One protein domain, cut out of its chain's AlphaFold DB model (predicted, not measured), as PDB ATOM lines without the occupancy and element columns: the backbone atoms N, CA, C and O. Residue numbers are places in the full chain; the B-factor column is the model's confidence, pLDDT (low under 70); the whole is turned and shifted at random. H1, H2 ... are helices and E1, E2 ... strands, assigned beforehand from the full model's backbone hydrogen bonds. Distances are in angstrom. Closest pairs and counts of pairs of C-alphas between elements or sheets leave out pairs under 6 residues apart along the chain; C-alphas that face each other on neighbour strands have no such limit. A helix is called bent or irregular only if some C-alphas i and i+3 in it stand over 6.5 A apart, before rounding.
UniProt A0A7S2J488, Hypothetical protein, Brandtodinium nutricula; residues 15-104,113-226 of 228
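Overview. This is residues 15 to 104 and 113 to 226 of the 228 residues of the protein "Hypothetical protein" of Brandtodinium nutricula (UniProt A0A7S2J488). Long helices run mostly along one axis: H3, H6 and bent H5 form a bundle, H7 packs on H5b and H6 on the side away from H3, and nearly straight H1 lies beyond H3 and H4, with a gap between H1b and H3. H2 crosses one end between H1b and H3; at the other end is the small E1-E2 hairpin, where residues 121 to 126 of its loop stick out. The printed part has 204 residues, with seven named helices and two named strands in the order H1 H2 H3 H4 E1 E2 H5 H6 H7; the sheet, E1 - E2, is antiparallel, and the class is mostly helix. The whole is loose, with a radius of gyration of the C-alphas of 22.3 A, and only just elongated, spanning 74 by 46 by 26 A.

Along the chain. H1, residues 20 to 55, begins at C-alpha 20 (-24.601, 5.918, 20.582). By its hydrogen bonds it was assigned as one helix, but it is bent, with C-alphas 38 and 41 6.7 A apart: H1a is residues 20 to 38, 26.6 A, and H1b 41 to 55, 20.7 A. H2 is residues 58 to 70, H3 74 to 92, 27.4 A, and H4 95 to 101. E1 is residues 114 to 116 and E2 130 to 132. H5, residues 136 to 168, was likewise assigned as one helix but is bent, with C-alphas 153 and 156 7.3 A apart: H5a is residues 136 to 153, 25.6 A, and H5b 156 to 168, 19.1 A. H6 is residues 170 to 194, 35.0 A. H7, residues 200 to 224, 36.1 A, ends at C-alpha 224 (-76.744, 29.627, -0.577).

Arrangement. H5 is the hub, its arms at a steep tilt of 50 degrees. H3 and H6 touch, closest at the C-alphas of Ser 79 and Phe 174, 5.2 A, the same way at 12 degrees. H6 and H7 form a helical hairpin, closest at the C-alphas of Gly 183 and Gly 202, 4.0 A. H5b touches H7 at a steep tilt of 49 degrees, closest at the C-alphas of Ala 165 and Val 217, 5.2 A. H4 touches H5a, closest at the C-alphas of Phe 97 and Tyr 141, 4.9 A, and H1a, at those of Lys 100 and Val 23, 5.5 A. H2 is close to but not clearly touching H1b, closest at the C-alphas of Tyr 61 and Leu 53, 6.8 A. H1b and H3 are apart. In the hairpin E1 and E2, N 115 and O 131 are within hydrogen-bond range at 2.8 A. Every O i to N i+4 pair is within range in H1a, H1b, H2, H3, H5a, H5b, H6 and H7; H4 has 1 of 3, beside 3 of 4 O i to N i+3 pairs.

Size, cuts and confidence. The C-alphas farthest apart, of Gly 59 and Thr 123, are 78.6 A apart. Residues 105 to 112 are not printed; C-alphas 104 and 113 are 15.4 A apart across this cut. E1 to E2 is a long link. Residue 104 and residues 118 to 127 have pLDDT under 70.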
ATOM      1  N   LEU A  15     -19.802  19.467  13.935       77.69
ATOM      2  CA  LEU A  15     -20.729  19.006  14.973       77.69
ATOM      3  C   LEU A  15     -19.995  18.139  15.995       77.69
ATOM      4  O   LEU A  15     -19.026  17.483  15.614       77.69
ATOM      5  N   PRO A  16     -20.435  18.100  17.265       77.44
ATOM      6  CA  PRO A  16     -19.840  17.213  18.258       77.44
ATOM      7  C   PRO A  16     -19.881  15.755  17.795       77.44
ATOM      8  O   PRO A  16     -20.899  15.293  17.277       77.44
ATOM      9  N   GLU A  17     -18.790  15.022  18.005       76.56
ATOM     10  CA  GLU A  17     -18.840  13.563  17.923       76.56
ATOM     11  C   GLU A  17     -19.530  13.018  19.168       76.56
ATOM     12  O   GLU A  17     -19.217  13.430  20.288       76.56
ATOM     13  N   VAL A  18     -20.485  12.110  18.977       72.75
ATOM     14  CA  VAL A  18     -21.289  11.605  20.087       72.75
ATOM     15  C   VAL A  18     -21.478  10.109  20.058       72.75
ATOM     16  O   VAL A  18     -21.669   9.497  19.007       72.75
ATOM     17  N   SER A  19     -21.416   9.517  21.251       82.88
ATOM     18  CA  SER A  19     -21.547   8.078  21.408       82.88
ATOM     19  C   SER A  19     -23.009   7.648  21.284       82.88
ATOM     20  O   SER A  19     -23.932   8.321  21.748       82.88
ATOM     21  N   GLN A  20     -23.244   6.467  20.708       83.75
ATOM     22  CA  GLN A  20     -24.601   5.918  20.582       83.75
ATOM     23  C   GLN A  20     -25.284   5.706  21.944       83.75
ATOM     24  O   GLN A  20     -26.505   5.824  22.047       83.75
ATOM     25  N   LYS A  21     -24.503   5.420  22.995       86.06
ATOM     26  CA  LYS A  21     -25.019   5.241  24.359       86.06
ATOM     27  C   LYS A  21     -25.599   6.540  24.920       86.06
ATOM     28  O   LYS A  21     -26.703   6.513  25.456       86.06
ATOM     29  N   GLU A  22     -24.901   7.663  24.751       84.75
ATOM     30  CA  GLU A  22     -25.387   8.982  25.185       84.75
ATOM     31  C   GLU A  22     -26.649   9.386  24.416       84.75
ATOM     32  O   GLU A  22     -27.636   9.806  25.019       84.75
ATOM     33  N   VAL A  23     -26.668   9.166  23.095       85.62
ATOM     34  CA  VAL A  23     -27.848   9.445  22.259       85.62
ATOM     35  C   VAL A  23     -29.069   8.653  22.734       85.62
ATOM     36  O   VAL A  23     -30.162   9.215  22.821       85.62
ATOM     37  N   ALA A  24     -28.910   7.369  23.064       86.75
ATOM     38  CA  ALA A  24     -30.010   6.525  23.531       86.75
ATOM     39  C   ALA A  24     -30.566   6.979  24.894       86.75
ATOM     40  O   ALA A  24     -31.786   7.038  25.076       86.75
ATOM     41  N   GLN A  25     -29.686   7.333  25.835       88.31
ATOM     42  CA  GLN A  25     -30.078   7.812  27.163       88.31
ATOM     43  C   GLN A  25     -30.844   9.138  27.091       88.31
ATOM     44  O   GLN A  25     -31.939   9.246  27.653       88.31
ATOM     45  N   GLU A  26     -30.321  10.116  26.348       87.50
ATOM     46  CA  GLU A  26     -30.997  11.404  26.156       87.50
ATOM     47  C   GLU A  26     -32.326  11.225  25.410       87.50
ATOM     48  O   GLU A  26     -33.345  11.789  25.816       87.50
ATOM     49  N   SER A  27     -32.364  10.321  24.421       87.50
ATOM     50  CA  SER A  27     -33.587   9.991  23.680       87.50
ATOM     51  C   SER A  27     -34.716   9.463  24.556       87.50
ATOM     52  O   SER A  27     -35.861   9.901  24.422       87.50
ATOM     53  N   ALA A  28     -34.407   8.557  25.485       89.38
ATOM     54  CA  ALA A  28     -35.395   8.016  26.413       89.38
ATOM     55  C   ALA A  28     -35.919   9.083  27.389       89.38
ATOM     56  O   ALA A  28     -37.117   9.127  27.688       89.38
ATOM     57  N   LYS A  29     -35.036   9.961  27.878       90.94
ATOM     58  CA  LYS A  29     -35.401  11.062  28.778       90.94
ATOM     59  C   LYS A  29     -36.322  12.068  28.089       90.94
ATOM     60  O   LYS A  29     -37.353  12.436  28.652       90.94
ATOM     61  N   MET A  30     -35.994  12.466  26.865       90.44
ATOM     62  CA  MET A  30     -36.820  13.370  26.071       90.44
ATOM     63  C   MET A  30     -38.173  12.766  25.748       90.44
ATOM     64  O   MET A  30     -39.168  13.461  25.879       90.44
ATOM     65  N   LEU A  31     -38.250  11.482  25.387       92.06
ATOM     66  CA  LEU A  31     -39.538  10.844  25.116       92.06
ATOM     67  C   LEU A  31     -40.483  10.962  26.322       92.06
ATOM     68  O   LEU A  31     -41.629  11.377  26.163       92.06
ATOM     69  N   LYS A  32     -39.988  10.686  27.538       92.94
ATOM     70  CA  LYS A  32     -40.759  10.875  28.780       92.94
ATOM     71  C   LYS A  32     -41.182  12.333  28.971       92.94
ATOM     72  O   LYS A  32     -42.337  12.599  29.296       92.94
ATOM     73  N   MET A  33     -40.265  13.274  28.740       93.38
ATOM     74  CA  MET A  33     -40.547  14.707  28.838       93.38
ATOM     75  C   MET A  33     -41.607  15.155  27.823       93.38
ATOM     76  O   MET A  33     -42.517  15.890  28.190       93.38
ATOM     77  N   LEU A  34     -41.546  14.683  26.576       92.69
ATOM     78  CA  LEU A  34     -42.518  15.010  25.534       92.69
ATOM     79  C   LEU A  34     -43.904  14.456  25.858       92.69
ATOM     80  O   LEU A  34     -44.892  15.171  25.705       92.69
ATOM     81  N   VAL A  35     -43.987  13.220  26.365       93.81
ATOM     82  CA  VAL A  35     -45.257  12.654  26.844       93.81
ATOM     83  C   VAL A  35     -45.843  13.537  27.944       93.81
ATOM     84  O   VAL A  35     -47.016  13.901  27.866       93.81
ATOM     85  N   ALA A  36     -45.037  13.958  28.923       94.81
ATOM     86  CA  ALA A  36     -45.492  14.862  29.977       94.81
ATOM     87  C   ALA A  36     -45.939  16.231  29.423       94.81
ATOM     88  O   ALA A  36     -47.023  16.702  29.764       94.81
ATOM     89  N   MET A  37     -45.165  16.842  28.518       91.75
ATOM     90  CA  MET A  37     -45.486  18.138  27.897       91.75
ATOM     91  C   MET A  37     -46.777  18.110  27.070       91.75
ATOM     92  O   MET A  37     -47.480  19.118  26.998       91.75
ATOM     93  N   LEU A  38     -47.101  16.978  26.442       93.44
ATOM     94  CA  LEU A  38     -48.331  16.823  25.665       93.44
ATOM     95  C   LEU A  38     -49.549  16.498  26.537       93.44
ATOM     96  O   LEU A  38     -50.657  16.919  26.213       93.44
ATOM     97  N   THR A  39     -49.366  15.746  27.622       95.19
ATOM     98  CA  THR A  39     -50.483  15.218  28.423       95.19
ATOM     99  C   THR A  39     -50.856  16.124  29.588       95.19
ATOM    100  O   THR A  39     -52.035  16.432  29.753       95.19
ATOM    101  N   VAL A  40     -49.882  16.610  30.362       96.50
ATOM    102  CA  VAL A  40     -50.146  17.358  31.601       96.50
ATOM    103  C   VAL A  40     -50.931  18.650  31.337       96.50
ATOM    104  O   VAL A  40     -51.993  18.806  31.940       96.50
ATOM    105  N   PRO A  41     -50.526  19.547  30.409       96.00
ATOM    106  CA  PRO A  41     -51.292  20.767  30.148       96.00
ATOM    107  C   PRO A  41     -52.711  20.489  29.642       96.00
ATOM    108  O   PRO A  41     -53.633  21.230  29.974       96.00
ATOM    109  N   ARG A  42     -52.913  19.404  28.878       95.62
ATOM    110  CA  ARG A  42     -54.245  19.011  28.394       95.62
ATOM    111  C   ARG A  42     -55.132  18.513  29.525       95.62
ATOM    112  O   ARG A  42     -56.276  18.943  29.604       95.62
ATOM    113  N   VAL A  43     -54.614  17.653  30.402       97.06
ATOM    114  CA  VAL A  43     -55.355  17.163  31.575       97.06
ATOM    115  C   VAL A  43     -55.737  18.329  32.483       97.06
ATOM    116  O   VAL A  43     -56.892  18.428  32.886       97.06
ATOM    117  N   VAL A  44     -54.805  19.250  32.744       97.81
ATOM    118  CA  VAL A  44     -55.076  20.461  33.534       97.81
ATOM    119  C   VAL A  44     -56.132  21.336  32.854       97.81
ATOM    120  O   VAL A  44     -57.096  21.737  33.501       97.81
ATOM    121  N   GLY A  45     -56.002  21.595  31.549       96.62
ATOM    122  CA  GLY A  45     -56.962  22.404  30.795       96.62
ATOM    123  C   GLY A  45     -58.368  21.799  30.789       96.62
ATOM    124  O   GLY A  45     -59.326  22.478  31.151       96.62
ATOM    125  N   ILE A  46     -58.495  20.508  30.471       97.00
ATOM    126  CA  ILE A  46     -59.779  19.785  30.485       97.00
ATOM    127  C   ILE A  46     -60.368  19.761  31.898       97.00
ATOM    128  O   ILE A  46     -61.546  20.070  32.074       97.00
ATOM    129  N   GLY A  47     -59.549  19.456  32.908       97.44
ATOM    130  CA  GLY A  47     -59.963  19.455  34.309       97.44
ATOM    131  C   GLY A  47     -60.491  20.818  34.751       97.44
ATOM    132  O   GLY A  47     -61.578  20.902  35.314       97.44
ATOM    133  N   SER A  48     -59.782  21.903  34.426       97.06
ATOM    134  CA  SER A  48     -60.234  23.263  34.742       97.06
ATOM    135  C   SER A  48     -61.544  23.629  34.039       97.06
ATOM    136  O   SER A  48     -62.441  24.178  34.676       97.06
ATOM    137  N   ALA A  49     -61.708  23.266  32.761       95.88
ATOM    138  CA  ALA A  49     -62.937  23.523  32.015       95.88
ATOM    139  C   ALA A  49     -64.126  22.748  32.607       95.88
ATOM    140  O   ALA A  49     -65.220  23.295  32.744       95.88
ATOM    141  N   PHE A  50     -63.896  21.498  33.021       96.06
ATOM    142  CA  PHE A  50     -64.894  20.681  33.707       96.06
ATOM    143  C   PHE A  50     -65.307  21.288  35.053       96.06
ATOM    144  O   PHE A  50     -66.499  21.402  35.333       96.06
ATOM    145  N   LEU A  51     -64.348  21.740  35.870       96.69
ATOM    146  CA  LEU A  51     -64.642  22.404  37.144       96.69
ATOM    147  C   LEU A  51     -65.457  23.690  36.947       96.69
ATOM    148  O   LEU A  51     -66.408  23.919  37.689       96.69
ATOM    149  N   VAL A  52     -65.149  24.496  35.924       95.75
ATOM    150  CA  VAL A  52     -65.930  25.699  35.580       95.75
ATOM    151  C   VAL A  52     -67.361  25.342  35.168       95.75
ATOM    152  O   VAL A  52     -68.302  26.026  35.571       95.75
ATOM    153  N   LEU A  53     -67.546  24.265  34.401       94.44
ATOM    154  CA  LEU A  53     -68.873  23.820  33.978       94.44
ATOM    155  C   LEU A  53     -69.714  23.286  35.149       94.44
ATOM    156  O   LEU A  53     -70.925  23.516  35.181       94.44
ATOM    157  N   THR A  54     -69.086  22.594  36.101       94.06
ATOM    158  CA  THR A  54     -69.775  21.979  37.245       94.06
ATOM    159  C   THR A  54     -70.034  22.970  38.380       94.06
ATOM    160  O   THR A  54     -71.135  22.983  38.923       94.06
ATOM    161  N   PHE A  55     -69.057  23.814  38.723       94.44
ATOM    162  CA  PHE A  55     -69.103  24.679  39.912       94.44
ATOM    163  C   PHE A  55     -69.230  26.181  39.609       94.44
ATOM    164  O   PHE A  55     -69.473  26.962  40.524       94.44
ATOM    165  N   GLY A  56     -69.054  26.609  38.355       90.56
ATOM    166  CA  GLY A  56     -69.190  28.012  37.950       90.56
ATOM    167  C   GLY A  56     -70.636  28.426  37.648       90.56
ATOM    168  O   GLY A  56     -71.593  27.810  38.117       90.56
ATOM    169  N   ALA A  57     -70.806  29.455  36.806       86.44
ATOM    170  CA  ALA A  57     -72.102  29.923  36.291       86.44
ATOM    171  C   ALA A  57     -72.723  28.926  35.285       86.44
ATOM    172  O   ALA A  57     -72.980  29.239  34.119       86.44
ATOM    173  N   SER A  58     -72.939  27.693  35.744       85.56
ATOM    174  CA  SER A  58     -73.276  26.514  34.947       85.56
ATOM    175  C   SER A  58     -74.545  26.693  34.109       85.56
ATOM    176  O   SER A  58     -74.597  26.196  32.987       85.56
ATOM    177  N   GLY A  59     -75.527  27.471  34.583       92.12
ATOM    178  CA  GLY A  59     -76.741  27.797  33.825       92.12
ATOM    179  C   GLY A  59     -76.455  28.499  32.491       92.12
ATOM    180  O   GLY A  59     -76.945  28.065  31.450       92.12
ATOM    181  N   LEU A  60     -75.592  29.523  32.488       94.50
ATOM    182  CA  LEU A  60     -75.229  30.253  31.265       94.50
ATOM    183  C   LEU A  60     -74.460  29.367  30.278       94.50
ATOM    184  O   LEU A  60     -74.681  29.441  29.068       94.50
ATOM    185  N   TYR A  61     -73.560  28.519  30.779       94.56
ATOM    186  CA  TYR A  61     -72.792  27.612  29.928       94.56
ATOM    187  C   TYR A  61     -73.659  26.499  29.336       94.56
ATOM    188  O   TYR A  61     -73.497  26.175  28.163       94.56
ATOM    189  N   ARG A  62     -74.628  25.970  30.090       94.31
ATOM    190  CA  ARG A  62     -75.578  24.961  29.591       94.31
ATOM    191  C   ARG A  62     -76.436  25.483  28.444       94.31
ATOM    192  O   ARG A  62     -76.606  24.760  27.471       94.31
ATOM    193  N   VAL A  63     -76.888  26.738  28.497       96.69
ATOM    194  CA  VAL A  63     -77.605  27.366  27.370       96.69
ATOM    195  C   VAL A  63     -76.726  27.420  26.115       96.69
ATOM    196  O   VAL A  63     -77.185  27.114  25.018       96.69
ATOM    197  N   LYS A  64     -75.439  27.763  26.257       96.75
ATOM    198  CA  LYS A  64     -74.498  27.777  25.122       96.75
ATOM    199  C   LYS A  64     -74.229  26.373  24.575       96.75
ATOM    200  O   LYS A  64     -74.182  26.206  23.362       96.75
ATOM    201  N   LEU A  65     -74.086  25.377  25.450       96.75
ATOM    202  CA  LEU A  65     -73.947  23.973  25.053       96.75
ATOM    203  C   LEU A  65     -75.203  23.457  24.340       96.75
ATOM    204  O   LEU A  65     -75.069  22.720  23.370       96.75
ATOM    205  N   GLY A  66     -76.395  23.895  24.762       97.62
ATOM    206  CA  GLY A  66     -77.658  23.624  24.072       97.62
ATOM    207  C   GLY A  66     -77.612  24.073  22.614       97.62
ATOM    208  O   GLY A  66     -77.803  23.253  21.727       97.62
ATOM    209  N   LYS A  67     -77.194  25.318  22.350       97.81
ATOM    210  CA  LYS A  67     -77.039  25.830  20.973       97.81
ATOM    211  C   LYS A  67     -76.039  25.036  20.134       97.81
ATOM    212  O   LYS A  67     -76.231  24.877  18.934       97.81
ATOM    213  N   ILE A  68     -74.955  24.561  20.749       97.88
ATOM    214  CA  ILE A  68     -73.970  23.712  20.065       97.88
ATOM    215  C   ILE A  68     -74.609  22.378  19.677       97.88
ATOM    216  O   ILE A  68     -74.415  21.928  18.553       97.88
ATOM    217  N   ALA A  69     -75.365  21.764  20.589       97.88
ATOM    218  CA  ALA A  69     -76.047  20.498  20.342       97.88
ATOM    219  C   ALA A  69     -77.169  20.636  19.301       97.88
ATOM    220  O   ALA A  69     -77.246  19.826  18.391       97.88
ATOM    221  N   GLU A  70     -77.982  21.690  19.388       98.00
ATOM    222  CA  GLU A  70     -79.087  21.980  18.458       98.00
ATOM    223  C   GLU A  70     -78.633  22.143  17.000       98.00
ATOM    224  O   GLU A  70     -79.418  21.907  16.090       98.00
ATOM    225  N   ASN A  71     -77.380  22.551  16.778       96.94
ATOM    226  CA  ASN A  71     -76.805  22.766  15.448       96.94
ATOM    227  C   ASN A  71     -75.744  21.710  15.084       96.94
ATOM    228  O   ASN A  71     -74.952  21.932  14.171       96.94
ATOM    229  N   ASP A  72     -75.643  20.610  15.843       97.06
ATOM    230  CA  ASP A  72     -74.629  19.556  15.674       97.06
ATOM    231  C   ASP A  72     -73.167  20.056  15.646       97.06
ATOM    232  O   ASP A  72     -72.240  19.366  15.211       97.06
ATOM    233  N   LEU A  73     -72.906  21.248  16.188       98.12
ATOM    234  CA  LEU A  73     -71.589  21.888  16.151       98.12
ATOM    235  C   LEU A  73     -70.573  21.200  17.069       98.12
ATOM    236  O   LEU A  73     -69.393  21.540  17.032       98.12
ATOM    237  N   GLY A  74     -70.977  20.205  17.865       98.31
ATOM    238  CA  GLY A  74     -70.061  19.403  18.683       98.31
ATOM    239  C   GLY A  74     -68.884  18.842  17.874       98.31
ATOM    240  O   GLY A  74     -67.746  18.862  18.345       98.31
ATOM    241  N   TYR A  75     -69.123  18.450  16.620       98.50
ATOM    242  CA  TYR A  75     -68.081  17.977  15.707       98.50
ATOM    243  C   TYR A  75     -67.087  19.071  15.294       98.50
ATOM    244  O   TYR A  75     -65.891  18.797  15.169       98.50
ATOM    245  N   LEU A  76     -67.528  20.325  15.154       98.38
ATOM    246  CA  LEU A  76     -66.639  21.462  14.903       98.38
ATOM    247  C   LEU A  76     -65.732  21.735  16.116       98.38
ATOM    248  O   LEU A  76     -64.528  21.945  15.958       98.38
ATOM    249  N   TYR A  77     -66.269  21.648  17.336       98.38
ATOM    250  CA  TYR A  77     -65.467  21.777  18.561       98.38
ATOM    251  C   TYR A  77     -64.468  20.619  18.716       98.38
ATOM    252  O   TYR A  77     -63.304  20.849  19.057       98.38
ATOM    253  N   LEU A  78     -64.874  19.382  18.405       98.44
ATOM    254  CA  LEU A  78     -63.962  18.233  18.365       98.44
ATOM    255  C   LEU A  78     -62.874  18.404  17.300       98.44
ATOM    256  O   LEU A  78     -61.711  18.096  17.557       98.44
ATOM    257  N   SER A  79     -63.217  18.955  16.136       98.56
ATOM    258  CA  SER A  79     -62.252  19.274  15.080       98.56
ATOM    259  C   SER A  79     -61.202  20.275  15.554       98.56
ATOM    260  O   SER A  79     -60.008  20.060  15.349       98.56
ATOM    261  N   ALA A  80     -61.626  21.339  16.243       98.25
ATOM    262  CA  ALA A  80     -60.715  22.318  16.833       98.25
ATOM    263  C   ALA A  80     -59.780  21.674  17.872       98.25
ATOM    264  O   ALA A  80     -58.577  21.954  17.881       98.25
ATOM    265  N   PHE A  81     -60.299  20.762  18.703       98.19
ATOM    266  CA  PHE A  81     -59.487  19.996  19.650       98.19
ATOM    267  C   PHE A  81     -58.452  19.108  18.941       98.19
ATOM    268  O   PHE A  81     -57.271  19.156  19.290       98.19
ATOM    269  N   VAL A  82     -58.857  18.343  17.921       98.44
ATOM    270  CA  VAL A  82     -57.950  17.488  17.133       98.44
ATOM    271  C   VAL A  82     -56.880  18.323  16.432       98.44
ATOM    272  O   VAL A  82     -55.703  17.965  16.483       98.44
ATOM    273  N   MET A  83     -57.243  19.467  15.843       98.12
ATOM    274  CA  MET A  83     -56.267  20.357  15.216       98.12
ATOM    275  C   MET A  83     -55.282  20.950  16.219       98.12
ATOM    276  O   MET A  83     -54.078  20.925  15.973       98.12
ATOM    277  N   SER A  84     -55.753  21.434  17.370       97.62
ATOM    278  CA  SER A  84     -54.866  21.912  18.436       97.62
ATOM    279  C   SER A  84     -53.911  20.804  18.897       97.62
ATOM    280  O   SER A  84     -52.700  21.015  19.026       97.62
ATOM    281  N   ALA A  85     -54.435  19.585  19.052       97.19
ATOM    282  CA  ALA A  85     -53.650  18.427  19.432       97.19
ATOM    283  C   ALA A  85     -52.575  18.067  18.396       97.19
ATOM    284  O   ALA A  85     -51.446  17.749  18.787       97.19
ATOM    285  N   LEU A  86     -52.912  18.142  17.104       98.12
ATOM    286  CA  LEU A  86     -51.996  17.932  15.986       98.12
ATOM    287  C   LEU A  86     -50.901  18.999  15.952       98.12
ATOM    288  O   LEU A  86     -49.728  18.649  15.859       98.12
ATOM    289  N   VAL A  87     -51.264  20.282  16.051       97.44
ATOM    290  CA  VAL A  87     -50.305  21.400  16.070       97.44
ATOM    291  C   VAL A  87     -49.280  21.172  17.174       97.44
ATOM    292  O   VAL A  87     -48.076  21.250  16.929       97.44
ATOM    293  N   GLN A  88     -49.735  20.835  18.382       96.31
ATOM    294  CA  GLN A  88     -48.838  20.578  19.503       96.31
ATOM    295  C   GLN A  88     -47.923  19.372  19.238       96.31
ATOM    296  O   GLN A  88     -46.723  19.454  19.486       96.31
ATOM    297  N   TRP A  89     -48.469  18.277  18.697       96.88
ATOM    298  CA  TRP A  89     -47.694  17.083  18.352       96.88
ATOM    299  C   TRP A  89     -46.616  17.380  17.296       96.88
ATOM    300  O   TRP A  89     -45.453  17.019  17.480       96.88
ATOM    301  N   LEU A  90     -46.965  18.109  16.230       96.62
ATOM    302  CA  LEU A  90     -46.032  18.505  15.170       96.62
ATOM    303  C   LEU A  90     -44.920  19.424  15.686       96.62
ATOM    304  O   LEU A  90     -43.783  19.291  15.245       96.62
ATOM    305  N   ASN A  91     -45.221  20.313  16.638       94.25
ATOM    306  CA  ASN A  91     -44.227  21.209  17.235       94.25
ATOM    307  C   ASN A  91     -43.204  20.473  18.110       94.25
ATOM    308  O   ASN A  91     -42.038  20.861  18.152       94.25
ATOM    309  N   VAL A  92     -43.617  19.409  18.807       93.94
ATOM    310  CA  VAL A  92     -42.696  18.648  19.666       93.94
ATOM    311  C   VAL A  92     -41.926  17.565  18.913       93.94
ATOM    312  O   VAL A  92     -40.853  17.163  19.354       93.94
ATOM    313  N   TYR A  93     -42.426  17.098  17.768       94.50
ATOM    314  CA  TYR A  93     -41.813  15.988  17.037       94.50
ATOM    315  C   TYR A  93     -40.347  16.242  16.613       94.50
ATOM    316  O   TYR A  93     -39.514  15.360  16.839       94.50
ATOM    317  N   PRO A  94     -39.949  17.429  16.097       94.44
ATOM    318  CA  PRO A  94     -38.545  17.732  15.804       94.44
ATOM    319  C   PRO A  94     -37.606  17.621  17.013       94.44
ATOM    320  O   PRO A  94     -36.414  17.356  16.839       94.44
ATOM    321  N   MET A  95     -38.113  17.765  18.244       91.81
ATOM    322  CA  MET A  95     -37.295  17.648  19.459       91.81
ATOM    323  C   MET A  95     -36.691  16.246  19.620       91.81
ATOM    324  O   MET A  95     -35.583  16.123  20.145       91.81
ATOM    325  N   LEU A  96     -37.357  15.207  19.093       91.56
ATOM    326  CA  LEU A  96     -36.846  13.832  19.086       91.56
ATOM    327  C   LEU A  96     -35.550  13.673  18.282       91.56
ATOM    328  O   LEU A  96     -34.750  12.785  18.575       91.56
ATOM    329  N   PHE A  97     -35.338  14.526  17.281       91.62
ATOM    330  CA  PHE A  97     -34.141  14.527  16.440       91.62
ATOM    331  C   PHE A  97     -33.122  15.551  16.927       91.62
ATOM    332  O   PHE A  97     -31.925  15.287  16.906       91.62
ATOM    333  N   LYS A  98     -33.599  16.683  17.459       89.44
ATOM    334  CA  LYS A  98     -32.761  17.750  18.020       89.44
ATOM    335  C   LYS A  98     -31.787  17.235  19.073       89.44
ATOM    336  O   LYS A  98     -30.611  17.575  19.057       89.44
ATOM    337  N   GLN A  99     -32.280  16.393  19.973       86.50
ATOM    338  CA  GLN A  99     -31.472  15.789  21.029       86.50
ATOM    339  C   GLN A  99     -30.333  14.914  20.509       86.50
ATOM    340  O   GLN A  99     -29.294  14.851  21.149       86.50
ATOM    341  N   LYS A 100     -30.493  14.272  19.343       87.19
ATOM    342  CA  LYS A 100     -29.477  13.375  18.781       87.19
ATOM    343  C   LYS A 100     -28.241  14.144  18.308       87.19
ATOM    344  O   LYS A 100     -27.193  13.546  18.114       87.19
ATOM    345  N   LEU A 101     -28.370  15.459  18.124       85.62
ATOM    346  CA  LEU A 101     -27.271  16.336  17.733       85.62
ATOM    347  C   LEU A 101     -26.338  16.666  18.906       85.62
ATOM    348  O   LEU A 101     -25.206  17.063  18.661       85.62
ATOM    349  N   LEU A 102     -26.815  16.537  20.156       80.00
ATOM    350  CA  LEU A 102     -26.053  16.745  21.400       80.00
ATOM    351  C   LEU A 102     -25.163  18.009  21.401       80.00
ATOM    352  O   LEU A 102     -24.104  18.067  22.030       80.00
ATOM    353  N   ILE A 103     -25.620  19.056  20.709       78.50
ATOM    354  CA  ILE A 103     -24.937  20.346  20.631       78.50
ATOM    355  C   ILE A 103     -25.033  21.010  22.002       78.50
ATOM    356  O   ILE A 103     -26.124  21.332  22.475       78.50
ATOM    357  N   LYS A 104     -23.878  21.202  22.648       67.25
ATOM    358  CA  LYS A 104     -23.783  21.899  23.932       67.25
ATOM    359  C   LYS A 104     -24.171  23.367  23.756       67.25
ATOM    360  O   LYS A 104     -23.708  24.033  22.836       67.25
ATOM    361  N   PHE A 113     -29.916  23.203   9.550       91.50
ATOM    362  CA  PHE A 113     -28.479  23.173   9.291       91.50
ATOM    363  C   PHE A 113     -28.198  23.145   7.794       91.50
ATOM    364  O   PHE A 113     -28.847  22.415   7.041       91.50
ATOM    365  N   PHE A 114     -27.187  23.893   7.377       91.31
ATOM    366  CA  PHE A 114     -26.786  23.997   5.983       91.31
ATOM    367  C   PHE A 114     -25.323  23.597   5.825       91.31
ATOM    368  O   PHE A 114     -24.518  23.776   6.740       91.31
ATOM    369  N   LYS A 115     -24.982  23.072   4.651       86.94
ATOM    370  CA  LYS A 115     -23.616  22.763   4.235       86.94
ATOM    371  C   LYS A 115     -23.281  23.502   2.949       86.94
ATOM    372  O   LYS A 115     -24.153  23.758   2.121       86.94
ATOM    373  N   MET A 116     -22.005  23.818   2.770       83.94
ATOM    374  CA  MET A 116     -21.515  24.307   1.487       83.94
ATOM    375  C   MET A 116     -21.278  23.122   0.547       83.94
ATOM    376  O   MET A 116     -20.580  22.171   0.899       83.94
ATOM    377  N   CYS A 117     -21.813  23.198  -0.666       74.81
ATOM    378  CA  CYS A 117     -21.464  22.317  -1.773       74.81
ATOM    379  C   CYS A 117     -20.106  22.745  -2.339       74.81
ATOM    380  O   CYS A 117     -20.039  23.409  -3.372       74.81
ATOM    381  N   VAL A 118     -19.015  22.410  -1.646       68.00
ATOM    382  CA  VAL A 118     -17.654  22.651  -2.147       68.00
ATOM    383  C   VAL A 118     -17.042  21.348  -2.642       68.00
ATOM    384  O   VAL A 118     -16.910  20.390  -1.885       68.00
ATOM    385  N   ALA A 119     -16.574  21.342  -3.887       54.19
ATOM    386  CA  ALA A 119     -15.500  20.448  -4.301       54.19
ATOM    387  C   ALA A 119     -14.157  21.104  -3.925       54.19
ATOM    388  O   ALA A 119     -13.503  21.706  -4.770       54.19
ATOM    389  N   GLY A 120     -13.774  21.048  -2.642       52.28
ATOM    390  CA  GLY A 120     -12.464  21.509  -2.148       52.28
ATOM    391  C   GLY A 120     -12.198  23.030  -2.221       52.28
ATOM    392  O   GLY A 120     -13.026  23.792  -2.720       52.28
ATOM    393  N   PRO A 121     -11.047  23.506  -1.699       52.50
ATOM    394  CA  PRO A 121     -10.675  24.917  -1.744       52.50
ATOM    395  C   PRO A 121     -10.246  25.284  -3.171       52.50
ATOM    396  O   PRO A 121      -9.072  25.227  -3.522       52.50
ATOM    397  N   ALA A 122     -11.205  25.626  -4.027       51.22
ATOM    398  CA  ALA A 122     -10.914  26.077  -5.378       51.22
ATOM    399  C   ALA A 122     -10.690  27.593  -5.379       51.22
ATOM    400  O   ALA A 122     -11.617  28.388  -5.524       51.22
ATOM    401  N   THR A 123      -9.421  27.970  -5.238       54.09
ATOM    402  CA  THR A 123      -8.847  29.205  -5.779       54.09
ATOM    403  C   THR A 123      -9.510  29.562  -7.121       54.09
ATOM    404  O   THR A 123      -9.269  28.895  -8.125       54.09
ATOM    405  N   GLY A 124     -10.368  30.588  -7.134       58.59
ATOM    406  CA  GLY A 124     -10.871  31.224  -8.360       58.59
ATOM    407  C   GLY A 124     -12.187  30.714  -8.972       58.59
ATOM    408  O   GLY A 124     -12.467  31.075 -10.111       58.59
ATOM    409  N   LYS A 125     -13.008  29.909  -8.278       59.34
ATOM    410  CA  LYS A 125     -14.342  29.482  -8.776       59.34
ATOM    411  C   LYS A 125     -15.510  30.217  -8.087       59.34
ATOM    412  O   LYS A 125     -15.332  30.673  -6.959       59.34
ATOM    413  N   PRO A 126     -16.681  30.358  -8.754       63.19
ATOM    414  CA  PRO A 126     -17.835  31.091  -8.223       63.19
ATOM    415  C   PRO A 126     -18.289  30.542  -6.867       63.19
ATOM    416  O   PRO A 126     -18.149  29.349  -6.598       63.19
ATOM    417  N   THR A 127     -18.819  31.434  -6.028       68.00
ATOM    418  CA  THR A 127     -19.260  31.172  -4.651       68.00
ATOM    419  C   THR A 127     -20.022  29.839  -4.540       68.00
ATOM    420  O   THR A 127     -20.995  29.648  -5.273       68.00
ATOM    421  N   PRO A 128     -19.610  28.907  -3.656       74.94
ATOM    422  CA  PRO A 128     -20.239  27.595  -3.552       74.94
ATOM    423  C   PRO A 128     -21.695  27.708  -3.088       74.94
ATOM    424  O   PRO A 128     -22.019  28.518  -2.218       74.94
ATOM    425  N   TYR A 129     -22.570  26.863  -3.639       83.12
ATOM    426  CA  TYR A 129     -23.964  26.796  -3.198       83.12
ATOM    427  C   TYR A 129     -24.050  26.341  -1.744       83.12
ATOM    428  O   TYR A 129     -23.352  25.416  -1.326       83.12
ATOM    429  N   VAL A 130     -24.947  26.960  -0.986       88.00
ATOM    430  CA  VAL A 130     -25.295  26.533   0.368       88.00
ATOM    431  C   VAL A 130     -26.605  25.761   0.283       88.00
ATOM    432  O   VAL A 130     -27.620  26.307  -0.142       88.00
ATOM    433  N   VAL A 131     -26.577  24.486   0.666       90.81
ATOM    434  CA  VAL A 131     -27.747  23.600   0.639       90.81
ATOM    435  C   VAL A 131     -28.065  23.099   2.038       90.81
ATOM    436  O   VAL A 131     -27.186  23.007   2.895       90.81
ATOM    437  N   MET A 132     -29.331  22.781   2.286       92.62
ATOM    438  CA  MET A 132     -29.739  22.151   3.539       92.62
ATOM    439  C   MET A 132     -29.070  20.775   3.654       92.62
ATOM    440  O   MET A 132     -28.994  20.036   2.675       92.62
ATOM    441  N   GLU A 133     -28.549  20.428   4.831       92.00
ATOM    442  CA  GLU A 133     -28.028  19.078   5.054       92.00
ATOM    443  C   GLU A 133     -29.200  18.092   5.124       92.00
ATOM    444  O   GLU A 133     -30.104  18.245   5.943       92.00
ATOM    445  N   GLU A 134     -29.189  17.086   4.259       91.06
ATOM    446  CA  GLU A 134     -30.244  16.076   4.160       91.06
ATOM    447  C   GLU A 134     -29.775  14.703   4.642       91.06
ATOM    448  O   GLU A 134     -30.585  13.795   4.787       91.06
ATOM    449  N   GLU A 135     -28.498  14.540   4.980       89.25
ATOM    450  CA  GLU A 135     -27.942  13.246   5.356       89.25
ATOM    451  C   GLU A 135     -27.789  13.061   6.869       89.25
ATOM    452  O   GLU A 135     -27.540  13.994   7.643       89.25
ATOM    453  N   GLY A 136     -27.912  11.803   7.296       89.94
ATOM    454  CA  GLY A 136     -27.727  11.380   8.683       89.94
ATOM    455  C   GLY A 136     -28.649  12.084   9.687       89.94
ATOM    456  O   GLY A 136     -29.739  12.548   9.359       89.94
ATOM    457  N   VAL A 137     -28.188  12.170  10.938       89.69
ATOM    458  CA  VAL A 137     -28.953  12.730  12.070       89.69
ATOM    459  C   VAL A 137     -29.356  14.192  11.840       89.69
ATOM    460  O   VAL A 137     -30.454  14.607  12.212       89.69
ATOM    461  N   VAL A 138     -28.482  14.969  11.198       91.50
ATOM    462  CA  VAL A 138     -28.756  16.363  10.825       91.50
ATOM    463  C   VAL A 138     -29.877  16.426   9.797       91.50
ATOM    464  O   VAL A 138     -30.820  17.195   9.972       91.50
ATOM    465  N   GLY A 139     -29.811  15.570   8.777       93.38
ATOM    466  CA  GLY A 139     -30.858  15.413   7.778       93.38
ATOM    467  C   GLY A 139     -32.211  15.051   8.378       93.38
ATOM    468  O   GLY A 139     -33.218  15.660   8.027       93.38
ATOM    469  N   GLU A 140     -32.251  14.112   9.326       94.81
ATOM    470  CA  GLU A 140     -33.491  13.754  10.028       94.81
ATOM    471  C   GLU A 140     -34.113  14.963  10.745       94.81
ATOM    472  O   GLU A 140     -35.310  15.233  10.602       94.81
ATOM    473  N   TYR A 141     -33.297  15.725  11.482       94.94
ATOM    474  CA  TYR A 141     -33.745  16.931  12.175       94.94
ATOM    475  C   TYR A 141     -34.201  18.025  11.199       94.94
ATOM    476  O   TYR A 141     -35.262  18.625  11.393       94.94
ATOM    477  N   ASN A 142     -33.456  18.261  10.121       95.94
ATOM    478  CA  ASN A 142     -33.815  19.232   9.090       95.94
ATOM    479  C   ASN A 142     -35.132  18.874   8.397       95.94
ATOM    480  O   ASN A 142     -36.006  19.728   8.270       95.94
ATOM    481  N   ARG A 143     -35.333  17.606   8.018       96.62
ATOM    482  CA  ARG A 143     -36.596  17.141   7.423       96.62
ATOM    483  C   ARG A 143     -37.765  17.249   8.396       96.62
ATOM    484  O   ARG A 143     -38.853  17.655   7.988       96.62
ATOM    485  N   ALA A 144     -37.551  16.959   9.683       96.38
ATOM    486  CA  ALA A 144     -38.572  17.173  10.705       96.38
ATOM    487  C   ALA A 144     -38.988  18.656  10.785       96.38
ATOM    488  O   ALA A 144     -40.182  18.962  10.768       96.38
ATOM    489  N   ASN A 145     -38.030  19.587  10.791       96.06
ATOM    490  CA  ASN A 145     -38.339  21.019  10.771       96.06
ATOM    491  C   ASN A 145     -38.988  21.459   9.453       96.06
ATOM    492  O   ASN A 145     -39.990  22.168   9.482       96.06
ATOM    493  N   ARG A 146     -38.503  20.999   8.293       95.75
ATOM    494  CA  ARG A 146     -39.101  21.348   6.994       95.75
ATOM    495  C   ARG A 146     -40.541  20.862   6.883       95.75
ATOM    496  O   ARG A 146     -41.385  21.607   6.397       95.75
ATOM    497  N   SER A 147     -40.845  19.658   7.369       96.56
ATOM    498  CA  SER A 147     -42.222  19.158   7.419       96.56
ATOM    499  C   SER A 147     -43.126  20.047   8.284       96.56
ATOM    500  O   SER A 147     -44.274  20.295   7.910       96.56
ATOM    501  N   MET A 148     -42.613  20.568   9.402       95.62
ATOM    502  CA  MET A 148     -43.332  21.517  10.257       95.62
ATOM    503  C   MET A 148     -43.540  22.874   9.561       95.62
ATOM    504  O   MET A 148     -44.642  23.412   9.608       95.62
ATOM    505  N   PHE A 149     -42.534  23.404   8.858       95.81
ATOM    506  CA  PHE A 149     -42.693  24.624   8.054       95.81
ATOM    507  C   PHE A 149     -43.727  24.446   6.940       95.81
ATOM    508  O   PHE A 149     -44.621  25.275   6.812       95.81
ATOM    509  N   HIS A 150     -43.682  23.323   6.219       96.31
ATOM    510  CA  HIS A 150     -44.686  22.986   5.209       96.31
ATOM    511  C   HIS A 150     -46.103  22.927   5.802       96.31
ATOM    512  O   HIS A 150     -47.069  23.337   5.165       96.31
ATOM    513  N   PHE A 151     -46.261  22.415   7.027       97.69
ATOM    514  CA  PHE A 151     -47.550  22.468   7.719       97.69
ATOM    515  C   PHE A 151     -48.005  23.912   7.956       97.69
ATOM    516  O   PHE A 151     -49.141  24.242   7.634       97.69
ATOM    517  N   ASN A 152     -47.122  24.767   8.473       96.81
ATOM    518  CA  ASN A 152     -47.446  26.162   8.769       96.81
ATOM    519  C   ASN A 152     -47.814  26.967   7.509       96.81
ATOM    520  O   ASN A 152     -48.757  27.750   7.542       96.81
ATOM    521  N   GLU A 153     -47.116  26.726   6.397       97.25
ATOM    522  CA  GLU A 153     -47.387  27.335   5.083       97.25
ATOM    523  C   GLU A 153     -48.809  27.030   4.575       97.25
ATOM    524  O   GLU A 153     -49.426  27.871   3.930       97.25
ATOM    525  N   ASN A 154     -49.353  25.853   4.901       95.81
ATOM    526  CA  ASN A 154     -50.671  25.406   4.433       95.81
ATOM    527  C   ASN A 154     -51.790  25.586   5.476       95.81
ATOM    528  O   ASN A 154     -52.970  25.468   5.145       95.81
ATOM    529  N   LEU A 155     -51.453  25.875   6.737       96.38
ATOM    530  CA  LEU A 155     -52.409  25.868   7.849       96.38
ATOM    531  C   LEU A 155     -53.528  26.907   7.686       96.38
ATOM    532  O   LEU A 155     -54.666  26.636   8.063       96.38
ATOM    533  N   GLY A 156     -53.225  28.076   7.111       97.56
ATOM    534  CA  GLY A 156     -54.195  29.164   6.956       97.56
ATOM    535  C   GLY A 156     -55.429  28.758   6.145       97.56
ATOM    536  O   GLY A 156     -56.554  28.942   6.607       97.56
ATOM    537  N   GLY A 157     -55.220  28.136   4.978       96.50
ATOM    538  CA  GLY A 157     -56.315  27.656   4.130       96.50
ATOM    539  C   GLY A 157     -57.137  26.557   4.808       96.50
ATOM    540  O   GLY A 157     -58.364  26.595   4.789       96.50
ATOM    541  N   VAL A 158     -56.467  25.626   5.496       97.38
ATOM    542  CA  VAL A 158     -57.129  24.533   6.226       97.38
ATOM    543  C   VAL A 158     -58.041  25.066   7.326       97.38
ATOM    544  O   VAL A 158     -59.179  24.619   7.438       97.38
ATOM    545  N   LEU A 159     -57.565  26.017   8.137       98.25
ATOM    546  CA  LEU A 159     -58.355  26.575   9.236       98.25
ATOM    547  C   LEU A 159     -59.565  27.360   8.728       98.25
ATOM    548  O   LEU A 159     -60.649  27.213   9.287       98.25
ATOM    549  N   LEU A 160     -59.398  28.152   7.665       98.38
ATOM    550  CA  LEU A 160     -60.506  28.890   7.063       98.38
ATOM    551  C   LEU A 160     -61.589  27.933   6.544       98.38
ATOM    552  O   LEU A 160     -62.757  28.069   6.909       98.38
ATOM    553  N   ASN A 161     -61.193  26.930   5.757       98.56
ATOM    554  CA  ASN A 161     -62.129  25.954   5.209       98.56
ATOM    555  C   ASN A 161     -62.768  25.089   6.299       98.56
ATOM    556  O   ASN A 161     -63.955  24.801   6.214       98.56
ATOM    557  N   LEU A 162     -62.032  24.723   7.352       98.44
ATOM    558  CA  LEU A 162     -62.588  24.000   8.496       98.44
ATOM    559  C   LEU A 162     -63.703  24.793   9.186       98.44
ATOM    560  O   LEU A 162     -64.750  24.227   9.480       98.44
ATOM    561  N   LEU A 163     -63.499  26.083   9.459       98.38
ATOM    562  CA  LEU A 163     -64.510  26.886  10.150       98.38
ATOM    563  C   LEU A 163     -65.793  27.013   9.321       98.38
ATOM    564  O   LEU A 163     -66.884  26.850   9.862       98.38
ATOM    565  N   LEU A 164     -65.662  27.259   8.016       98.56
ATOM    566  CA  LEU A 164     -66.805  27.401   7.113       98.56
ATOM    567  C   LEU A 164     -67.498  26.056   6.855       98.56
ATOM    568  O   LEU A 164     -68.704  25.932   7.056       98.56
ATOM    569  N   ALA A 165     -66.739  25.027   6.471       98.56
ATOM    570  CA  ALA A 165     -67.286  23.703   6.198       98.56
ATOM    571  C   ALA A 165     -67.848  23.048   7.458       98.56
ATOM    572  O   ALA A 165     -68.901  22.436   7.396       98.56
ATOM    573  N   GLY A 166     -67.189  23.180   8.610       98.44
ATOM    574  CA  GLY A 166     -67.649  22.575   9.858       98.44
ATOM    575  C   GLY A 166     -68.844  23.284  10.492       98.44
ATOM    576  O   GLY A 166     -69.494  22.693  11.347       98.44
ATOM    577  N   PHE A 167     -69.161  24.511  10.071       98.38
ATOM    578  CA  PHE A 167     -70.418  25.161  10.433       98.38
ATOM    579  C   PHE A 167     -71.607  24.586   9.647       98.38
ATOM    580  O   PHE A 167     -72.667  24.379  10.224       98.38
ATOM    581  N   VAL A 168     -71.425  24.297   8.353       98.31
ATOM    582  CA  VAL A 168     -72.503  23.804   7.470       98.31
ATOM    583  C   VAL A 168     -72.607  22.271   7.467       98.31
ATOM    584  O   VAL A 168     -73.700  21.717   7.423       98.31
ATOM    585  N   PHE A 169     -71.474  21.574   7.555       98.44
ATOM    586  CA  PHE A 169     -71.341  20.116   7.498       98.44
ATOM    587  C   PHE A 169     -70.484  19.594   8.671       98.44
ATOM    588  O   PHE A 169     -69.363  19.115   8.454       98.44
ATOM    589  N   PRO A 170     -70.968  19.658   9.928       98.31
ATOM    590  CA  PRO A 170     -70.120  19.440  11.103       98.31
ATOM    591  C   PRO A 170     -69.431  18.069  11.139       98.31
ATOM    592  O   PRO A 170     -68.210  17.988  11.299       98.31
ATOM    593  N   LEU A 171     -70.189  16.981  10.957       98.50
ATOM    594  CA  LEU A 171     -69.645  15.621  10.993       98.50
ATOM    595  C   LEU A 171     -68.695  15.332   9.807       98.50
ATOM    596  O   LEU A 171     -67.572  14.889  10.063       98.50
ATOM    597  N   PRO A 172     -69.058  15.599   8.534       98.69
ATOM    598  CA  PRO A 172     -68.134  15.418   7.410       98.69
ATOM    599  C   PRO A 172     -66.833  16.225   7.535       98.69
ATOM    600  O   PRO A 172     -65.750  15.694   7.271       98.69
ATOM    601  N   ALA A 173     -66.909  17.478   7.997       98.62
ATOM    602  CA  ALA A 173     -65.726  18.300   8.241       98.62
ATOM    603  C   ALA A 173     -64.824  17.697   9.326       98.62
ATOM    604  O   ALA A 173     -63.605  17.643   9.154       98.62
ATOM    605  N   PHE A 174     -65.409  17.167  10.404       98.75
ATOM    606  CA  PHE A 174     -64.654  16.470  11.444       98.75
ATOM    607  C   PHE A 174     -63.922  15.234  10.918       98.75
ATOM    608  O   PHE A 174     -62.737  15.057  11.211       98.75
ATOM    609  N   VAL A 175     -64.574  14.416  10.086       98.75
ATOM    610  CA  VAL A 175     -63.918  13.269   9.434       98.75
ATOM    611  C   VAL A 175     -62.725  13.736   8.595       98.75
ATOM    612  O   VAL A 175     -61.637  13.168   8.716       98.75
ATOM    613  N   CYS A 176     -62.883  14.811   7.816       98.75
ATOM    614  CA  CYS A 176     -61.784  15.386   7.037       98.75
ATOM    615  C   CYS A 176     -60.625  15.840   7.936       98.75
ATOM    616  O   CYS A 176     -59.472  15.556   7.627       98.75
ATOM    617  N   VAL A 177     -60.898  16.475   9.081       98.62
ATOM    618  CA  VAL A 177     -59.852  16.889  10.033       98.62
ATOM    619  C   VAL A 177     -59.112  15.701  10.639       98.62
ATOM    620  O   VAL A 177     -57.891  15.761  10.786       98.62
ATOM    621  N   VAL A 178     -59.804  14.607  10.960       98.75
ATOM    622  CA  VAL A 178     -59.153  13.383  11.448       98.75
ATOM    623  C   VAL A 178     -58.238  12.797  10.371       98.75
ATOM    624  O   VAL A 178     -57.074  12.509  10.653       98.75
ATOM    625  N   VAL A 179     -58.716  12.678   9.126       98.75
ATOM    626  CA  VAL A 179     -57.907  12.193   7.992       98.75
ATOM    627  C   VAL A 179     -56.707  13.105   7.742       98.75
ATOM    628  O   VAL A 179     -55.584  12.618   7.602       98.75
ATOM    629  N   PHE A 180     -56.914  14.422   7.763       98.69
ATOM    630  CA  PHE A 180     -55.855  15.420   7.650       98.69
ATOM    631  C   PHE A 180     -54.809  15.249   8.757       98.69
ATOM    632  O   PHE A 180     -53.613  15.201   8.473       98.69
ATOM    633  N   ALA A 181     -55.234  15.103  10.016       98.69
ATOM    634  CA  ALA A 181     -54.330  14.942  11.148       98.69
ATOM    635  C   ALA A 181     -53.492  13.662  11.045       98.69
ATOM    636  O   ALA A 181     -52.273  13.714  11.223       98.69
ATOM    637  N   LEU A 182     -54.111  12.534  10.688       98.62
ATOM    638  CA  LEU A 182     -53.397  11.279  10.444       98.62
ATOM    639  C   LEU A 182     -52.420  11.412   9.270       98.62
ATOM    640  O   LEU A 182     -51.256  11.029   9.394       98.62
ATOM    641  N   GLY A 183     -52.854  12.020   8.163       98.44
ATOM    642  CA  GLY A 183     -52.010  12.318   7.007       98.44
ATOM    643  C   GLY A 183     -50.790  13.159   7.381       98.44
ATOM    644  O   GLY A 183     -49.666  12.818   7.011       98.44
ATOM    645  N   ARG A 184     -50.971  14.203   8.199       98.38
ATOM    646  CA  ARG A 184     -49.883  15.058   8.692       98.38
ATOM    647  C   ARG A 184     -48.924  14.331   9.629       98.38
ATOM    648  O   ARG A 184     -47.718  14.557   9.522       98.38
ATOM    649  N   VAL A 185     -49.417  13.454  10.503       98.38
ATOM    650  CA  VAL A 185     -48.562  12.597  11.341       98.38
ATOM    651  C   VAL A 185     -47.729  11.666  10.459       98.38
ATOM    652  O   VAL A 185     -46.505  11.653  10.575       98.38
ATOM    653  N   LEU A 186     -48.358  10.954   9.519       98.25
ATOM    654  CA  LEU A 186     -47.669  10.054   8.587       98.25
ATOM    655  C   LEU A 186     -46.641  10.792   7.725       98.25
ATOM    656  O   LEU A 186     -45.520  10.316   7.559       98.25
ATOM    657  N   HIS A 187     -46.992  11.978   7.225       98.25
ATOM    658  CA  HIS A 187     -46.089  12.842   6.473       98.25
ATOM    659  C   HIS A 187     -44.859  13.211   7.306       98.25
ATOM    660  O   HIS A 187     -43.729  13.031   6.860       98.25
ATOM    661  N   GLN A 188     -45.072  13.703   8.530       97.88
ATOM    662  CA  GLN A 188     -44.007  14.126   9.435       97.88
ATOM    663  C   GLN A 188     -43.067  12.965   9.792       97.88
ATOM    664  O   GLN A 188     -41.845  13.117   9.715       97.88
ATOM    665  N   VAL A 189     -43.627  11.807  10.162       97.62
ATOM    666  CA  VAL A 189     -42.846  10.617  10.530       97.62
ATOM    667  C   VAL A 189     -42.078  10.080   9.330       97.62
ATOM    668  O   VAL A 189     -40.869   9.847   9.434       97.62
ATOM    669  N   GLY A 190     -42.769   9.919   8.199       97.00
ATOM    670  CA  GLY A 190     -42.200   9.414   6.958       97.00
ATOM    671  C   GLY A 190     -41.080  10.310   6.445       97.00
ATOM    672  O   GLY A 190     -40.020   9.802   6.093       97.00
ATOM    673  N   TYR A 191     -41.261  11.634   6.483       96.06
ATOM    674  CA  TYR A 191     -40.238  12.547   5.992       96.06
ATOM    675  C   TYR A 191     -39.000  12.558   6.889       96.06
ATOM    676  O   TYR A 191     -37.878  12.424   6.406       96.06
ATOM    677  N   ALA A 192     -39.188  12.694   8.205       95.69
ATOM    678  CA  ALA A 192     -38.073  12.800   9.138       95.69
ATOM    679  C   ALA A 192     -37.225  11.520   9.163       95.69
ATOM    680  O   ALA A 192     -36.010  11.586   8.979       95.69
ATOM    681  N   SER A 193     -37.868  10.359   9.318       93.44
ATOM    682  CA  SER A 193     -37.173   9.087   9.571       93.44
ATOM    683  C   SER A 193     -36.866   8.298   8.298       93.44
ATOM    684  O   SER A 193     -35.897   7.551   8.260       93.44
ATOM    685  N   GLY A 194     -37.701   8.428   7.265       89.19
ATOM    686  CA  GLY A 194     -37.606   7.630   6.041       89.19
ATOM    687  C   GLY A 194     -36.910   8.326   4.872       89.19
ATOM    688  O   GLY A 194     -36.636   7.676   3.867       89.19
ATOM    689  N   GLY A 195     -36.636   9.627   4.985       90.00
ATOM    690  CA  GLY A 195     -36.060  10.415   3.898       90.00
ATOM    691  C   GLY A 195     -37.099  10.913   2.891       90.00
ATOM    692  O   GLY A 195     -38.315  10.860   3.111       90.00
ATOM    693  N   TYR A 196     -36.609  11.454   1.776       88.06
ATOM    694  CA  TYR A 196     -37.466  11.976   0.715       88.06
ATOM    695  C   TYR A 196     -38.306  10.855   0.070       88.06
ATOM    696  O   TYR A 196     -37.891   9.701  -0.003       88.06
ATOM    697  N   GLY A 197     -39.534  11.173  -0.344       91.62
ATOM    698  CA  GLY A 197     -40.493  10.218  -0.919       91.62
ATOM    699  C   GLY A 197     -41.314   9.417   0.101       91.62
ATOM    700  O   GLY A 197     -42.496   9.173  -0.129       91.62
ATOM    701  N   LYS A 198     -40.770   9.081   1.279       95.69
ATOM    702  CA  LYS A 198     -41.519   8.344   2.324       95.69
ATOM    703  C   LYS A 198     -42.660   9.144   2.962       95.69
ATOM    704  O   LYS A 198     -43.521   8.571   3.621       95.69
ATOM    705  N   HIS A 199     -42.691  10.454   2.745       95.88
ATOM    706  CA  HIS A 199     -43.755  11.346   3.200       95.88
ATOM    707  C   HIS A 199     -44.977  11.378   2.269       95.88
ATOM    708  O   HIS A 199     -46.036  11.856   2.679       95.88
ATOM    709  N   ALA A 200     -44.847  10.873   1.036       97.12
ATOM    710  CA  ALA A 200     -45.863  11.009  -0.005       97.12
ATOM    711  C   ALA A 200     -47.239  10.427   0.380       97.12
ATOM    712  O   ALA A 200     -48.232  11.116   0.165       97.12
ATOM    713  N   PRO A 201     -47.360   9.246   1.021       97.81
ATOM    714  CA  PRO A 201     -48.675   8.736   1.423       97.81
ATOM    715  C   PRO A 201     -49.401   9.669   2.403       97.81
ATOM    716  O   PRO A 201     -50.587   9.951   2.243       97.81
ATOM    717  N   GLY A 202     -48.674  10.211   3.387       97.88
ATOM    718  CA  GLY A 202     -49.223  11.192   4.323       97.88
ATOM    719  C   GLY A 202     -49.589  12.513   3.645       97.88
ATOM    720  O   GLY A 202     -50.615  13.113   3.972       97.88
ATOM    721  N   PHE A 203     -48.793  12.942   2.658       97.69
ATOM    722  CA  PHE A 203     -49.103  14.104   1.822       97.69
ATOM    723  C   PHE A 203     -50.428  13.919   1.074       97.69
ATOM    724  O   PHE A 203     -51.298  14.777   1.171       97.69
ATOM    725  N   MET A 204     -50.626  12.778   0.411       98.38
ATOM    726  CA  MET A 204     -51.848  12.501  -0.354       98.38
ATOM    727  C   MET A 204     -53.102  12.496   0.526       98.38
ATOM    728  O   MET A 204     -54.113  13.077   0.143       98.38
ATOM    729  N   LEU A 205     -53.032  11.912   1.729       98.25
ATOM    730  CA  LEU A 205     -54.142  11.958   2.692       98.25
ATOM    731  C   LEU A 205     -54.451  13.387   3.151       98.25
ATOM    732  O   LEU A 205     -55.614  13.765   3.268       98.25
ATOM    733  N   THR A 206     -53.406  14.184   3.383       98.12
ATOM    734  CA  THR A 206     -53.539  15.599   3.748       98.12
ATOM    735  C   THR A 206     -54.246  16.371   2.631       98.12
ATOM    736  O   THR A 206     -55.226  17.060   2.896       98.12
ATOM    737  N   MET A 207     -53.790  16.209   1.384       98.25
ATOM    738  CA  MET A 207     -54.354  16.872   0.205       98.25
ATOM    739  C   MET A 207     -55.811  16.482  -0.036       98.25
ATOM    740  O   MET A 207     -56.648  17.350  -0.260       98.25
ATOM    741  N   LEU A 208     -56.132  15.188   0.062       98.50
ATOM    742  CA  LEU A 208     -57.500  14.701  -0.094       98.50
ATOM    743  C   LEU A 208     -58.445  15.375   0.908       98.50
ATOM    744  O   LEU A 208     -59.469  15.922   0.515       98.50
ATOM    745  N   ALA A 209     -58.077  15.383   2.190       98.50
ATOM    746  CA  ALA A 209     -58.884  16.020   3.222       98.50
ATOM    747  C   ALA A 209     -59.049  17.532   2.995       98.50
ATOM    748  O   ALA A 209     -60.139  18.063   3.204       98.50
ATOM    749  N   MET A 210     -57.993  18.218   2.542       98.38
ATOM    750  CA  MET A 210     -58.048  19.644   2.203       98.38
ATOM    751  C   MET A 210     -59.034  19.923   1.068       98.38
ATOM    752  O   MET A 210     -59.913  20.765   1.225       98.38
ATOM    753  N   PHE A 211     -58.948  19.174  -0.030       98.50
ATOM    754  CA  PHE A 211     -59.849  19.355  -1.166       98.50
ATOM    755  C   PHE A 211     -61.295  18.974  -0.848       98.50
ATOM    756  O   PHE A 211     -62.217  19.610  -1.352       98.50
ATOM    757  N   CYS A 212     -61.524  17.995   0.030       98.75
ATOM    758  CA  CYS A 212     -62.869  17.717   0.529       98.75
ATOM    759  C   CYS A 212     -63.434  18.897   1.336       98.75
ATOM    760  O   CYS A 212     -64.593  19.257   1.140       98.75
ATOM    761  N   LEU A 213     -62.633  19.522   2.211       98.62
ATOM    762  CA  LEU A 213     -63.046  20.727   2.943       98.62
ATOM    763  C   LEU A 213     -63.372  21.885   1.989       98.62
ATOM    764  O   LEU A 213     -64.421  22.508   2.129       98.62
ATOM    765  N   GLU A 214     -62.518  22.141   0.997       98.69
ATOM    766  CA  GLU A 214     -62.751  23.162  -0.034       98.69
ATOM    767  C   GLU A 214     -64.033  22.893  -0.831       98.69
ATOM    768  O   GLU A 214     -64.859  23.789  -1.006       98.69
ATOM    769  N   GLY A 215     -64.238  21.644  -1.258       98.69
ATOM    770  CA  GLY A 215     -65.446  21.223  -1.960       98.69
ATOM    771  C   GLY A 215     -66.709  21.445  -1.128       98.69
ATOM    772  O   GLY A 215     -67.701  21.943  -1.651       98.69
ATOM    773  N   MET A 216     -66.670  21.158   0.177       98.75
ATOM    774  CA  MET A 216     -67.786  21.450   1.081       98.75
ATOM    775  C   MET A 216     -68.092  22.949   1.145       98.75
ATOM    776  O   MET A 216     -69.253  23.335   1.020       98.75
ATOM    777  N   VAL A 217     -67.078  23.810   1.277       98.75
ATOM    778  CA  VAL A 217     -67.282  25.270   1.269       98.75
ATOM    779  C   VAL A 217     -67.899  25.738  -0.052       98.75
ATOM    780  O   VAL A 217     -68.838  26.535  -0.040       98.75
ATOM    781  N   LEU A 218     -67.427  25.214  -1.186       98.62
ATOM    782  CA  LEU A 218     -67.987  25.536  -2.498       98.62
ATOM    783  C   LEU A 218     -69.459  25.113  -2.613       98.62
ATOM    784  O   LEU A 218     -70.290  25.902  -3.053       98.62
ATOM    785  N   ILE A 219     -69.797  23.894  -2.190       98.62
ATOM    786  CA  ILE A 219     -71.173  23.381  -2.230       98.62
ATOM    787  C   ILE A 219     -72.096  24.201  -1.322       98.62
ATOM    788  O   ILE A 219     -73.206  24.532  -1.734       98.62
ATOM    789  N   ALA A 220     -71.633  24.602  -0.132       98.44
ATOM    790  CA  ALA A 220     -72.383  25.518   0.729       98.44
ATOM    791  C   ALA A 220     -72.668  26.858   0.034       98.44
ATOM    792  O   ALA A 220     -73.791  27.355   0.102       98.44
ATOM    793  N   ALA A 221     -71.678  27.431  -0.657       98.56
ATOM    794  CA  ALA A 221     -71.851  28.684  -1.389       98.56
ATOM    795  C   ALA A 221     -72.859  28.546  -2.542       98.56
ATOM    796  O   ALA A 221     -73.745  29.386  -2.685       98.56
ATOM    797  N   LEU A 222     -72.771  27.470  -3.331       98.50
ATOM    798  CA  LEU A 222     -73.710  27.205  -4.427       98.50
ATOM    799  C   LEU A 222     -75.145  27.008  -3.923       98.50
ATOM    800  O   LEU A 222     -76.075  27.573  -4.501       98.50
ATOM    801  N   GLY A 223     -75.323  26.276  -2.821       98.25
ATOM    802  CA  GLY A 223     -76.625  26.127  -2.170       98.25
ATOM    803  C   GLY A 223     -77.178  27.460  -1.657       98.25
ATOM    804  O   GLY A 223     -78.341  27.774  -1.887       98.25
ATOM    805  N   ALA A 224     -76.338  28.299  -1.042       97.69
ATOM    806  CA  ALA A 224     -76.744  29.627  -0.577       97.69
ATOM    807  C   ALA A 224     -77.165  30.574  -1.719       97.69
ATOM    808  O   ALA A 224     -77.965  31.481  -1.500       97.69
ATOM    809  N   PHE A 225     -76.655  30.359  -2.935       98.25
ATOM    810  CA  PHE A 225     -77.051  31.099  -4.136       98.25
ATOM    811  C   PHE A 225     -78.224  30.469  -4.904       98.25
ATOM    812  O   PHE A 225     -78.619  31.011  -5.935       98.25
ATOM    813  N   GLY A 226     -78.792  29.355  -4.427       96.88
ATOM    814  CA  GLY A 226     -79.912  28.671  -5.085       96.88
ATOM    815  C   GLY A 226     -79.535  27.981  -6.398       96.88
ATOM    816  O   GLY A 226     -80.379  27.823  -7.275       96.88
TER     817      GLY A 226